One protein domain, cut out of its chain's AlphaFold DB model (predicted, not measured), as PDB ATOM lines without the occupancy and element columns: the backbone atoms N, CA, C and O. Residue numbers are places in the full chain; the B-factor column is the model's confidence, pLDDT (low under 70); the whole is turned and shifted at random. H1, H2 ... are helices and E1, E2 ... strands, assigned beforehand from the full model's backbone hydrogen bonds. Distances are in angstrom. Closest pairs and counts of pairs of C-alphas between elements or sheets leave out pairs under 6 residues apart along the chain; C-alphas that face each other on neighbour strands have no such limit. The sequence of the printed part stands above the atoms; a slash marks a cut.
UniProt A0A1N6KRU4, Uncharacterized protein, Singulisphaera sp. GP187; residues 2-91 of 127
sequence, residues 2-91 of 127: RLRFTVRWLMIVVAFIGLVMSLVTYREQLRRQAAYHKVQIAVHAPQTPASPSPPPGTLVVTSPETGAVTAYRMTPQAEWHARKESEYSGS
ATOM      1  N   ARG A   2      92.879   6.992  74.100       51.66
ATOM      2  CA  ARG A   2      91.895   7.068  75.216       51.66
ATOM      3  C   ARG A   2      90.437   6.803  74.801       51.66
ATOM      4  O   ARG A   2      89.656   6.365  75.634       51.66
ATOM      5  N   LEU A   3      90.093   6.955  73.516       52.81
ATOM      6  CA  LEU A   3      88.709   6.835  73.026       52.81
ATOM      7  C   LEU A   3      88.109   5.420  73.141       52.81
ATOM      8  O   LEU A   3      86.933   5.266  73.465       52.81
ATOM      9  N   ARG A   4      88.916   4.375  72.904       57.16
ATOM     10  CA  ARG A   4      88.450   2.972  72.898       57.16
ATOM     11  C   ARG A   4      87.955   2.492  74.266       57.16
ATOM     12  O   ARG A   4      87.079   1.634  74.323       57.16
ATOM     13  N   PHE A   5      88.500   3.039  75.353       57.28
ATOM     14  CA  PHE A   5      88.126   2.639  76.711       57.28
ATOM     15  C   PHE A   5      86.747   3.189  77.095       57.28
ATOM     16  O   PHE A   5      85.947   2.478  77.691       57.28
ATOM     17  N   THR A   6      86.437   4.418  76.676       73.56
ATOM     18  CA  THR A   6      85.140   5.077  76.892       73.56
ATOM     19  C   THR A   6      83.997   4.415  76.127       73.56
ATOM     20  O   THR A   6      82.941   4.196  76.709       73.56
ATOM     21  N   VAL A   7      84.203   4.033  74.860       78.62
ATOM     22  CA  VAL A   7      83.139   3.405  74.050       78.62
ATOM     23  C   VAL A   7      82.790   2.011  74.570       78.62
ATOM     24  O   VAL A   7      81.616   1.699  74.737       78.62
ATOM     25  N   ARG A   8      83.794   1.186  74.910       81.81
ATOM     26  CA  ARG A   8      83.555  -0.146  75.495       81.81
ATOM     27  C   ARG A   8      82.789  -0.064  76.816       81.81
ATOM     28  O   ARG A   8      81.876  -0.849  77.034       81.81
ATOM     29  N   TRP A   9      83.125   0.904  77.669       81.06
ATOM     30  CA  TRP A   9      82.408   1.127  78.926       81.06
ATOM     31  C   TRP A   9      80.959   1.564  78.702       81.06
ATOM     32  O   TRP A   9      80.056   1.053  79.359       81.06
ATOM     33  N   LEU A  10      80.729   2.465  77.742       85.81
ATOM     34  CA  LEU A  10      79.388   2.913  77.378       85.81
ATOM     35  C   LEU A  10      78.524   1.746  76.882       85.81
ATOM     36  O   LEU A  10      77.403   1.582  77.351       85.81
ATOM     37  N   MET A  11      79.059   0.901  75.993       89.19
ATOM     38  CA  MET A  11      78.344  -0.275  75.482       89.19
ATOM     39  C   MET A  11      77.930  -1.232  76.602       89.19
ATOM     40  O   MET A  11      76.805  -1.724  76.598       89.19
ATOM     41  N   ILE A  12      78.810  -1.458  77.583       86.50
ATOM     42  CA  ILE A  12      78.506  -2.302  78.744       86.50
ATOM     43  C   ILE A  12      77.348  -1.702  79.549       86.50
ATOM     44  O   ILE A  12      76.383  -2.402  79.843       86.50
ATOM     45  N   VAL A  13      77.402  -0.406  79.867       86.06
ATOM     46  CA  VAL A  13      76.336   0.273  80.624       86.06
ATOM     47  C   VAL A  13      74.998   0.198  79.890       86.06
ATOM     48  O   VAL A  13      73.987  -0.144  80.499       86.06
ATOM     49  N   VAL A  14      74.986   0.453  78.580       89.94
ATOM     50  CA  VAL A  14      73.770   0.365  77.758       89.94
ATOM     51  C   VAL A  14      73.212  -1.059  77.744       89.94
ATOM     52  O   VAL A  14      72.007  -1.234  77.914       89.94
ATOM     53  N   ALA A  15      74.066  -2.079  77.616       90.06
ATOM     54  CA  ALA A  15      73.640  -3.476  77.669       90.06
ATOM     55  C   ALA A  15      72.992  -3.829  79.019       90.06
ATOM     56  O   ALA A  15      71.945  -4.474  79.047       90.06
ATOM     57  N   PHE A  16      73.558  -3.357  80.135       89.06
ATOM     58  CA  PHE A  16      72.971  -3.558  81.463       89.06
ATOM     59  C   PHE A  16      71.626  -2.847  81.625       89.06
ATOM     60  O   PHE A  16      70.683  -3.447  82.136       89.06
ATOM     61  N   ILE A  17      71.509  -1.597  81.169       89.94
ATOM     62  CA  ILE A  17      70.239  -0.857  81.214       89.94
ATOM     63  C   ILE A  17      69.176  -1.579  80.378       89.94
ATOM     64  O   ILE A  17      68.063  -1.790  80.858       89.94
ATOM     65  N   GLY A  18      69.524  -2.012  79.163       92.75
ATOM     66  CA  GLY A  18      68.629  -2.779  78.295       92.75
ATOM     67  C   GLY A  18      68.182  -4.097  78.933       92.75
ATOM     68  O   GLY A  18      66.997  -4.425  78.902       92.75
ATOM     69  N   LEU A  19      69.101  -4.814  79.585       93.12
ATOM     70  CA  LEU A  19      68.791  -6.042  80.316       93.12
ATOM     71  C   LEU A  19      67.811  -5.787  81.470       93.12
ATOM     72  O   LEU A  19      66.814  -6.497  81.590       93.12
ATOM     73  N   VAL A  20      68.056  -4.763  82.295       92.25
ATOM     74  CA  VAL A  20      67.161  -4.404  83.408       92.25
ATOM     75  C   VAL A  20      65.776  -4.031  82.888       92.25
ATOM     76  O   VAL A  20      64.781  -4.538  83.398       92.25
ATOM     77  N   MET A  21      65.697  -3.199  81.848       92.75
ATOM     78  CA  MET A  21      64.417  -2.795  81.257       92.75
ATOM     79  C   MET A  21      63.652  -3.983  80.665       92.75
ATOM     80  O   MET A  21      62.439  -4.089  80.854       92.75
ATOM     81  N   SER A  22      64.350  -4.914  80.009       94.44
ATOM     82  CA  SER A  22      63.753  -6.156  79.508       94.44
ATOM     83  C   SER A  22      63.170  -7.002  80.646       94.44
ATOM     84  O   SER A  22      62.006  -7.401  80.591       94.44
ATOM     85  N   LEU A  23      63.917  -7.182  81.743       92.94
ATOM     86  CA  LEU A  23      63.443  -7.909  82.928       92.94
ATOM     87  C   LEU A  23      62.243  -7.230  83.600       92.94
ATOM     88  O   LEU A  23      61.305  -7.912  84.016       92.94
ATOM     89  N   VAL A  24      62.246  -5.898  83.701       93.06
ATOM     90  CA  VAL A  24      61.118  -5.125  84.246       93.06
ATOM     91  C   VAL A  24      59.872  -5.319  83.385       93.06
ATOM     92  O   VAL A  24      58.796  -5.589  83.920       93.06
ATOM     93  N   THR A  25      60.020  -5.247  82.063       94.88
ATOM     94  CA  THR A  25      58.915  -5.447  81.114       94.88
ATOM     95  C   THR A  25      58.364  -6.868  81.207       94.88
ATOM     96  O   THR A  25      57.152  -7.062  81.283       94.88
ATOM     97  N   TYR A  26      59.247  -7.864  81.279       93.94
ATOM     98  CA  TYR A  26      58.867  -9.265  81.431       93.94
ATOM     99  C   TYR A  26      58.127  -9.529  82.752       93.94
ATOM    100  O   TYR A  26      57.081 -10.177  82.769       93.94
ATOM    101  N   ARG A  27      58.602  -8.959  83.868       94.25
ATOM    102  CA  ARG A  27      57.898  -9.010  85.161       94.25
ATOM    103  C   ARG A  27      56.494  -8.425  85.068       94.25
ATOM    104  O   ARG A  27      55.566  -8.975  85.655       94.25
ATOM    105  N   GLU A  28      56.339  -7.311  84.363       94.06
ATOM    106  CA  GLU A  28      55.040  -6.662  84.213       94.06
ATOM    107  C   GLU A  28      54.083  -7.492  83.349       94.06
ATOM    108  O   GLU A  28      52.907  -7.623  83.681       94.06
ATOM    109  N   GLN A  29      54.586  -8.146  82.298       95.06
ATOM    110  CA  GLN A  29      53.801  -9.106  81.518       95.06
ATOM    111  C   GLN A  29      53.308 -10.278  82.378       95.06
ATOM    112  O   GLN A  29      52.121 -10.598  82.337       95.06
ATOM    113  N   LEU A  30      54.175 -10.860  83.214       93.38
ATOM    114  CA  LEU A  30      53.792 -11.928  84.147       93.38
ATOM    115  C   LEU A  30      52.721 -11.462  85.143       93.38
ATOM    116  O   LEU A  30      51.767 -12.186  85.420       93.38
ATOM    117  N   ARG A  31      52.829 -10.231  85.654       92.62
ATOM    118  CA  ARG A  31      51.813  -9.649  86.546       92.62
ATOM    119  C   ARG A  31      50.473  -9.450  85.860       92.62
ATOM    120  O   ARG A  31      49.445  -9.742  86.462       92.62
ATOM    121  N   ARG A  32      50.474  -8.990  84.607       93.94
ATOM    122  CA  ARG A  32      49.249  -8.864  83.807       93.94
ATOM    123  C   ARG A  32      48.604 -10.223  83.556       93.94
ATOM    124  O   ARG A  32      47.389 -10.337  83.675       93.94
ATOM    125  N   GLN A  33      49.400 -11.255  83.277       92.25
ATOM    126  CA  GLN A  33      48.902 -12.627  83.153       92.25
ATOM    127  C   GLN A  33      48.309 -13.128  84.474       92.25
ATOM    128  O   GLN A  33      47.181 -13.613  84.484       92.25
ATOM    129  N   ALA A  34      48.997 -12.939  85.603       91.25
ATOM    130  CA  ALA A  34      48.457 -13.292  86.917       91.25
ATOM    131  C   ALA A  34      47.126 -12.569  87.197       91.25
ATOM    132  O   ALA A  34      46.144 -13.203  87.570       91.25
ATOM    133  N   ALA A  35      47.053 -11.262  86.927       91.25
ATOM    134  CA  ALA A  35      45.827 -10.480  87.087       91.25
ATOM    135  C   ALA A  35      44.680 -10.998  86.203       91.25
ATOM    136  O   ALA A  35      43.555 -11.128  86.682       91.25
ATOM    137  N   TYR A  36      44.964 -11.354  84.948       92.56
ATOM    138  CA  TYR A  36      43.987 -11.985  84.059       92.56
ATOM    139  C   TYR A  36      43.441 -13.286  84.658       92.56
ATOM    140  O   TYR A  36      42.228 -13.459  84.769       92.56
ATOM    141  N   HIS A  37      44.324 -14.183  85.106       89.38
ATOM    142  CA  HIS A  37      43.897 -15.439  85.717       89.38
ATOM    143  C   HIS A  37      43.124 -15.212  87.020       89.38
ATOM    144  O   HIS A  37      42.123 -15.885  87.236       89.38
ATOM    145  N   LYS A  38      43.494 -14.214  87.830       86.56
ATOM    146  CA  LYS A  38      42.753 -13.833  89.038       86.56
ATOM    147  C   LYS A  38      41.309 -13.422  88.741       86.56
ATOM    148  O   LYS A  38      40.398 -13.846  89.446       86.56
ATOM    149  N   VAL A  39      41.094 -12.626  87.694       88.94
ATOM    150  CA  VAL A  39      39.743 -12.240  87.255       88.94
ATOM    151  C   VAL A  39      38.964 -13.466  86.779       88.94
ATOM    152  O   VAL A  39      37.810 -13.643  87.158       88.94
ATOM    153  N   GLN A  40      39.603 -14.358  86.020       88.38
ATOM    154  CA  GLN A  40      38.959 -15.579  85.530       88.38
ATOM    155  C   GLN A  40      38.566 -16.552  86.652       88.38
ATOM    156  O   GLN A  40      37.537 -17.214  86.544       88.38
ATOM    157  N   ILE A  41      39.310 -16.605  87.765       82.94
ATOM    158  CA  ILE A  41      38.886 -17.364  88.957       82.94
ATOM    159  C   ILE A  41      37.533 -16.851  89.454       82.94
ATOM    160  O   ILE A  41      36.649 -17.655  89.718       82.94
ATOM    161  N   ALA A  42      37.346 -15.530  89.545       81.38
ATOM    162  CA  ALA A  42      36.089 -14.946  90.018       81.38
ATOM    163  C   ALA A  42      34.913 -15.217  89.063       81.38
ATOM    164  O   ALA A  42      33.790 -15.416  89.516       81.38
ATOM    165  N   VAL A  43      35.173 -15.276  87.752       82.94
ATOM    166  CA  VAL A  43      34.167 -15.644  86.739       82.94
ATOM    167  C   VAL A  43      33.768 -17.116  86.864       82.94
ATOM    168  O   VAL A  43      32.589 -17.452  86.789       82.94
ATOM    169  N   HIS A  44      34.746 -18.000  87.067       77.12
ATOM    170  CA  HIS A  44      34.538 -19.450  87.079       77.12
ATOM    171  C   HIS A  44      34.267 -20.044  88.470       77.12
ATOM    172  O   HIS A  44      33.959 -21.233  88.567       77.12
ATOM    173  N   ALA A  45      34.350 -19.247  89.532       68.69
ATOM    174  CA  ALA A  45      33.920 -19.585  90.885       68.69
ATOM    175  C   ALA A  45      32.864 -18.574  91.370       68.69
ATOM    176  O   ALA A  45      33.123 -17.809  92.305       68.69
ATOM    177  N   PRO A  46      31.677 -18.530  90.728       65.00
ATOM    178  CA  PRO A  46      30.624 -17.613  91.129       65.00
ATOM    179  C   PRO A  46      30.191 -17.903  92.569       65.00
ATOM    180  O   PRO A  46      30.020 -19.060  92.974       65.00
ATOM    181  N   GLN A  47      30.006 -16.835  93.343       61.31
ATOM    182  CA  GLN A  47      29.446 -16.932  94.686       61.31
ATOM    183  C   GLN A  47      28.034 -17.492  94.571       61.31
ATOM    184  O   GLN A  47      27.180 -16.915  93.899       61.31
ATOM    185  N   THR A  48      27.793 -18.629  95.213       58.00
ATOM    186  CA  THR A  48      26.440 -19.158  95.344       58.00
ATOM    187  C   THR A  48      25.934 -18.739  96.724       58.00
ATOM    188  O   THR A  48      26.675 -18.890  97.705       58.00
ATOM    189  N   PRO A  49      24.702 -18.209  96.848       55.31
ATOM    190  CA  PRO A  49      24.065 -18.076  98.152       55.31
ATOM    191  C   PRO A  49      24.144 -19.421  98.871       55.31
ATOM    192  O   PRO A  49      23.965 -20.466  98.235       55.31
ATOM    193  N   ALA A  50      24.456 -19.415 100.166       54.72
ATOM    194  CA  ALA A  50      24.517 -20.647 100.935       54.72
ATOM    195  C   ALA A  50      23.151 -21.338 100.917       54.72
ATOM    196  O   ALA A  50      22.212 -20.929 101.595       54.72
ATOM    197  N   SER A  51      23.042 -22.386 100.103       54.59
ATOM    198  CA  SER A  51      21.935 -23.323 100.191       54.59
ATOM    199  C   SER A  51      22.131 -24.165 101.457       54.59
ATOM    200  O   SER A  51      23.266 -24.567 101.723       54.59
ATOM    201  N   PRO A  52      21.068 -24.485 102.217       57.50
ATOM    202  CA  PRO A  52      21.152 -25.391 103.368       57.50
ATOM    203  C   PRO A  52      21.686 -26.784 102.995       57.50
ATOM    204  O   PRO A  52      22.176 -27.505 103.857       57.50
ATOM    205  N   SER A  53      21.640 -27.139 101.708       59.41
ATOM    206  CA  SER A  53      22.295 -28.319 101.153       59.41
ATOM    207  C   SER A  53      23.136 -27.893  99.943       59.41
ATOM    208  O   SER A  53      22.621 -27.853  98.820       59.41
ATOM    209  N   PRO A  54      24.405 -27.488 100.137       61.81
ATOM    210  CA  PRO A  54      25.268 -27.129  99.023       61.81
ATOM    211  C   PRO A  54      25.554 -28.372  98.165       61.81
ATOM    212  O   PRO A  54      25.656 -29.480  98.699       61.81
ATOM    213  N   PRO A  55      25.694 -28.224  96.836       61.69
ATOM    214  CA  PRO A  55      26.098 -29.338  95.989       61.69
ATOM    215  C   PRO A  55      27.459 -29.920  96.442       61.69
ATOM    216  O   PRO A  55      28.265 -29.226  97.068       61.69
ATOM    217  N   PRO A  56      27.767 -31.192  96.145       60.94
ATOM    218  CA  PRO A  56      29.074 -31.767  96.461       60.94
ATOM    219  C   PRO A  56      30.214 -30.952  95.822       60.94
ATOM    220  O   PRO A  56      30.113 -30.544  94.663       60.94
ATOM    221  N   GLY A  57      31.297 -30.713  96.572       61.88
ATOM    222  CA  GLY A  57      32.451 -29.920  96.112       61.88
ATOM    223  C   GLY A  57      32.316 -28.401  96.298       61.88
ATOM    224  O   GLY A  57      33.057 -27.641  95.677       61.88
ATOM    225  N   THR A  58      31.379 -27.947  97.135       69.06
ATOM    226  CA  THR A  58      31.231 -26.527  97.486       69.06
ATOM    227  C   THR A  58      31.934 -26.227  98.811       69.06
ATOM    228  O   THR A  58      31.666 -26.879  99.819       69.06
ATOM    229  N   LEU A  59      32.823 -25.235  98.824       66.75
ATOM    230  CA  LEU A  59      33.455 -24.708 100.031       66.75
ATOM    231  C   LEU A  59      32.509 -23.714 100.700       66.75
ATOM    232  O   LEU A  59      32.179 -22.679 100.126       66.75
ATOM    233  N   VAL A  60      32.078 -24.022 101.916       70.44
ATOM    234  CA  VAL A  60      31.223 -23.138 102.710       70.44
ATOM    235  C   VAL A  60      32.113 -22.292 103.616       70.44
ATOM    236  O   VAL A  60      32.810 -22.825 104.474       70.44
ATOM    237  N   VAL A  61      32.109 -20.977 103.410       70.44
ATOM    238  CA  VAL A  61      32.853 -20.011 104.223       70.44
ATOM    239  C   VAL A  61      31.857 -19.149 104.980       70.44
ATOM    240  O   VAL A  61      31.055 -18.432 104.377       70.44
ATOM    241  N   THR A  62      31.937 -19.203 106.305       75.12
ATOM    242  CA  THR A  62      31.159 -18.344 107.199       75.12
ATOM    243  C   THR A  62      31.991 -17.121 107.553       75.12
ATOM    244  O   THR A  62      33.094 -17.249 108.083       75.12
ATOM    245  N   SER A  63      31.474 -15.931 107.250       71.31
ATOM    246  CA  SER A  63      32.101 -14.673 107.650       71.31
ATOM    247  C   SER A  63      32.003 -14.511 109.173       71.31
ATOM    248  O   SER A  63      30.888 -14.478 109.700       71.31
ATOM    249  N   PRO A  64      33.128 -14.384 109.898       73.31
ATOM    250  CA  PRO A  64      33.110 -14.231 111.353       73.31
ATOM    251  C   PRO A  64      32.536 -12.880 111.806       73.31
ATOM    252  O   PRO A  64      32.053 -12.771 112.927       73.31
ATOM    253  N   GLU A  65      32.559 -11.862 110.942       78.06
ATOM    254  CA  GLU A  65      32.091 -10.506 111.263       78.06
ATOM    255  C   GLU A  65      30.579 -10.338 111.081       78.06
ATOM    256  O   GLU A  65      29.945  -9.566 111.793       78.06
ATOM    257  N   THR A  66      29.992 -11.056 110.119       75.31
ATOM    258  CA  THR A  66      28.586 -10.869 109.717       75.31
ATOM    259  C   THR A  66      27.722 -12.109 109.926       75.31
ATOM    260  O   THR A  66      26.507 -12.042 109.764       75.31
ATOM    261  N   GLY A  67      28.328 -13.261 110.233       71.88
ATOM    262  CA  GLY A  67      27.641 -14.553 110.274       71.88
ATOM    263  C   GLY A  67      27.142 -15.033 108.905       71.88
ATOM    264  O   GLY A  67      26.520 -16.089 108.819       71.88
ATOM    265  N   ALA A  68      27.409 -14.284 107.828       73.62
ATOM    266  CA  ALA A  68      26.969 -14.629 106.487       73.62
ATOM    267  C   ALA A  68      27.686 -15.892 106.004       73.62
ATOM    268  O   ALA A  68      28.917 -15.968 105.995       73.62
ATOM    269  N   VAL A  69      26.902 -16.882 105.586       65.00
ATOM    270  CA  VAL A  69      27.408 -18.116 104.996       65.00
ATOM    271  C   VAL A  69      27.459 -17.926 103.482       65.00
ATOM    272  O   VAL A  69      26.451 -17.626 102.844       65.00
ATOM    273  N   THR A  70      28.641 -18.102 102.902       67.94
ATOM    274  CA  THR A  70      28.879 -18.007 101.456       67.94
ATOM    275  C   THR A  70      29.387 -19.345 100.950       67.94
ATOM    276  O   THR A  70      30.328 -19.898 101.517       67.94
ATOM    277  N   ALA A  71      28.779 -19.877  99.890       64.25
ATOM    278  CA  ALA A  71      29.191 -21.139  99.294       64.25
ATOM    279  C   ALA A  71      29.948 -20.876  97.981       64.25
ATOM    280  O   ALA A  71      29.425 -20.263  97.048       64.25
ATOM    281  N   TYR A  72      31.191 -21.342  97.908       64.75
ATOM    282  CA  TYR A  72      32.058 -21.240  96.740       64.75
ATOM    283  C   TYR A  72      32.142 -22.591  96.045       64.75
ATOM    284  O   TYR A  72      32.653 -23.557  96.611       64.75
ATOM    285  N   ARG A  73      31.681 -22.671  94.799       68.56
ATOM    286  CA  ARG A  73      31.937 -23.843  93.962       68.56
ATOM    287  C   ARG A  73      33.183 -23.577  93.134       68.56
ATOM    288  O   ARG A  73      33.130 -22.818  92.169       68.56
ATOM    289  N   MET A  74      34.300 -24.188  93.508       69.44
ATOM    290  CA  MET A  74      35.517 -24.084  92.711       69.44
ATOM    291  C   MET A  74      35.396 -25.059  91.539       69.44
ATOM    292  O   MET A  74      35.378 -26.273  91.713       69.44
ATOM    293  N   THR A  75      35.188 -24.528  90.337       78.56
ATOM    294  CA  THR A  75      35.141 -25.357  89.128       78.56
ATOM    295  C   THR A  75      36.558 -25.802  88.741       78.56
ATOM    296  O   THR A  75      37.515 -25.085  89.040       78.56
ATOM    297  N   PRO A  76      36.731 -26.915  88.002       82.25
ATOM    298  CA  PRO A  76      38.049 -27.317  87.494       82.25
ATOM    299  C   PRO A  76      38.742 -26.218  86.670       82.25
ATOM    300  O   PRO A  76      39.964 -26.085  86.682       82.25
ATOM    301  N   GLN A  77      37.957 -25.384  85.976       83.75
ATOM    302  CA  GLN A  77      38.465 -24.197  85.287       83.75
ATOM    303  C   GLN A  77      38.993 -23.153  86.280       83.75
ATOM    304  O   GLN A  77      40.110 -22.667  86.107       83.75
ATOM    305  N   ALA A  78      38.246 -22.842  87.345       82.62
ATOM    306  CA  ALA A  78      38.708 -21.935  88.396       82.62
ATOM    307  C   ALA A  78      39.993 -22.440  89.081       82.62
ATOM    308  O   ALA A  78      40.903 -21.647  89.316       82.62
ATOM    309  N   GLU A  79      40.115 -23.746  89.335       86.38
ATOM    310  CA  GLU A  79      41.341 -24.355  89.875       86.38
ATOM    311  C   GLU A  79      42.530 -24.210  88.920       86.38
ATOM    312  O   GLU A  79      43.630 -23.835  89.336       86.38
ATOM    313  N   TRP A  80      42.317 -24.447  87.623       89.56
ATOM    314  CA  TRP A  80      43.353 -24.244  86.613       89.56
ATOM    315  C   TRP A  80      43.813 -22.782  86.556       89.56
ATOM    316  O   TRP A  80      45.019 -22.513  86.541       89.56
ATOM    317  N   HIS A  81      42.876 -21.828  86.587       89.31
ATOM    318  CA  HIS A  81      43.203 -20.404  86.633       89.31
ATOM    319  C   HIS A  81      43.932 -20.026  87.933       89.31
ATOM    320  O   HIS A  81      44.904 -19.281  87.860       89.31
ATOM    321  N   ALA A  82      43.559 -20.581  89.089       86.31
ATOM    322  CA  ALA A  82      44.265 -20.369  90.359       86.31
ATOM    323  C   ALA A  82      45.707 -20.892  90.323       86.31
ATOM    324  O   ALA A  82      46.648 -20.216  90.748       86.31
ATOM    325  N   ARG A  83      45.918 -22.070  89.730       90.38
ATOM    326  CA  ARG A  83      47.264 -22.608  89.527       90.38
ATOM    327  C   ARG A  83      48.095 -21.718  88.600       90.38
ATOM    328  O   ARG A  83      49.263 -21.474  88.881       90.38
ATOM    329  N   LYS A  84      47.506 -21.203  87.519       92.69
ATOM    330  CA  LYS A  84      48.208 -20.292  86.604       92.69
ATOM    331  C   LYS A  84      48.511 -18.939  87.237       92.69
ATOM    332  O   LYS A  84      49.616 -18.434  87.074       92.69
ATOM    333  N   GLU A  85      47.577 -18.380  87.999       93.25
ATOM    334  CA  GLU A  85      47.784 -17.145  88.759       93.25
ATOM    335  C   GLU A  85      48.986 -17.271  89.703       93.25
ATOM    336  O   GLU A  85      49.894 -16.440  89.640       93.25
ATOM    337  N   SER A  86      49.048 -18.355  90.486       89.62
ATOM    338  CA  SER A  86      50.159 -18.604  91.414       89.62
ATOM    339  C   SER A  86      51.498 -18.844  90.702       89.62
ATOM    340  O   SER A  86      52.544 -18.374  91.154       89.62
ATOM    341  N   GLU A  87      51.488 -19.524  89.552       93.06
ATOM    342  CA  GLU A  87      52.685 -19.754  88.735       93.06
ATOM    343  C   GLU A  87      53.259 -18.437  88.182       93.06
ATOM    344  O   GLU A  87      54.466 -18.177  88.290       93.06
ATOM    345  N   TYR A  88      52.403 -17.573  87.630       92.38
ATOM    346  CA  TYR A  88      52.815 -16.285  87.075       92.38
ATOM    347  C   TYR A  88      53.216 -15.281  88.158       92.38
ATOM    348  O   TYR A  88      54.227 -14.592  88.002       92.38
ATOM    349  N   SER A  89      52.489 -15.220  89.277       89.50
ATOM    350  CA  SER A  89      52.832 -14.346  90.404       89.50
ATOM    351  C   SER A  89      54.147 -14.772  91.066       89.50
ATOM    352  O   SER A  89      55.024 -13.932  91.295       89.50
ATOM    353  N   GLY A  90      54.351 -16.078  91.264       90.94
ATOM    354  CA  GLY A  90      55.608 -16.643  91.750       90.94
ATOM    355  C   GLY A  90      56.777 -16.358  90.805       90.94
ATOM    356  O   GLY A  90      57.854 -15.945  91.243       90.94
ATOM    357  N   SER A  91      56.564 -16.494  89.496       93.06
ATOM    358  CA  SER A  91      57.569 -16.145  88.485       93.06
ATOM    359  C   SER A  91      57.905 -14.650  88.507       93.06
ATOM    360  O   SER A  91      59.081 -14.282  88.507       93.06
TER     361      SER A  91
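AT A GLANCE: This is residues 2 to 91 of the 127 residues of an uncharacterized protein of Singulisphaera sp. GP187 (UniProt A0A1N6KRU4). One very long helix, H1, sticks out as an arm with residues 3 to 25, and past its last residues lies a small sheet of three strands, E1, E3 and E2, whose hairpin E2 and E3 stands crosswise to H1. From this sheet the shorter helix H2 folds back beside the last part of H1, making a two-helix stem. The printed part has 90 residues with two named helices and three named strands, in the order H1, E1, E2, E3, H2; the sheet's order is E1, E3, E2, antiparallel throughout, and the class is mostly helix. The whole is extended, with a radius of gyration of the C-alphas of 23.5 A, and spans 83 by 29 by 15 A, the free arm of H1 adding much of the length.

IN THESE COORDINATES: The sheet is made of E1, residues 47 to 49, E2, residues 58 to 62, and E3, residues 69 to 73; E3 measures 13.2 A and E2 12.7 A from first to last C-alpha, E1 6.5 A. H1, residues 3 to 44, begins with C-alpha 3 at (88.709, 6.835, 73.026), ends with C-alpha 44 at (34.538, -19.450, 87.079) and is 61.8 A long. H2, residues 76 to 91, is 22.5 A long and ends with C-alpha 91 at (57.569, -16.145, 88.485).

HOW THE PARTS SIT: E3 is the inner strand, and E1 and E2 are the edge strands. E2 and E3 form a hairpin, antiparallel at 156 degrees, with N 59 and O 72 within hydrogen-bond range at 2.8 A, and N 70 and O 61 also at 2.8 A. E1 and E3 are antiparallel at 132 degrees, with N 48 and O 71 within hydrogen-bond range at 2.9 A. Neither H1 nor H2 is on the sheet. H1 touches H2 with residues 27 to 44 alone; the closest C-alphas are those of Ala 34 and Glu 85, 4.3 A apart. The two helices run opposite ways at a shallow tilt of 21 degrees. In H1 and H2 every O i to N i+4 pair is within hydrogen-bond range. H1 is apart from E2 and E3, and H2 is apart from E1 and E2.

THE WHOLE: The two C-alphas farthest apart are those of Arg 2 and Pro 52, 82.8 A. Residues 2 to 25, of which 3 to 25 belong to H1, stand free; without them the body spans 46 by 26 by 16 A. The printed part has no cut. The links H1 to E1 and E3 to H2 are tight, those from E1 to E2 and from E2 to E3 are short, and no link is long. The mean pLDDT of the printed part is 79.7, and the model's confidence is under 70 at residues 2 to 5, 45 to 59 and 69 to 74.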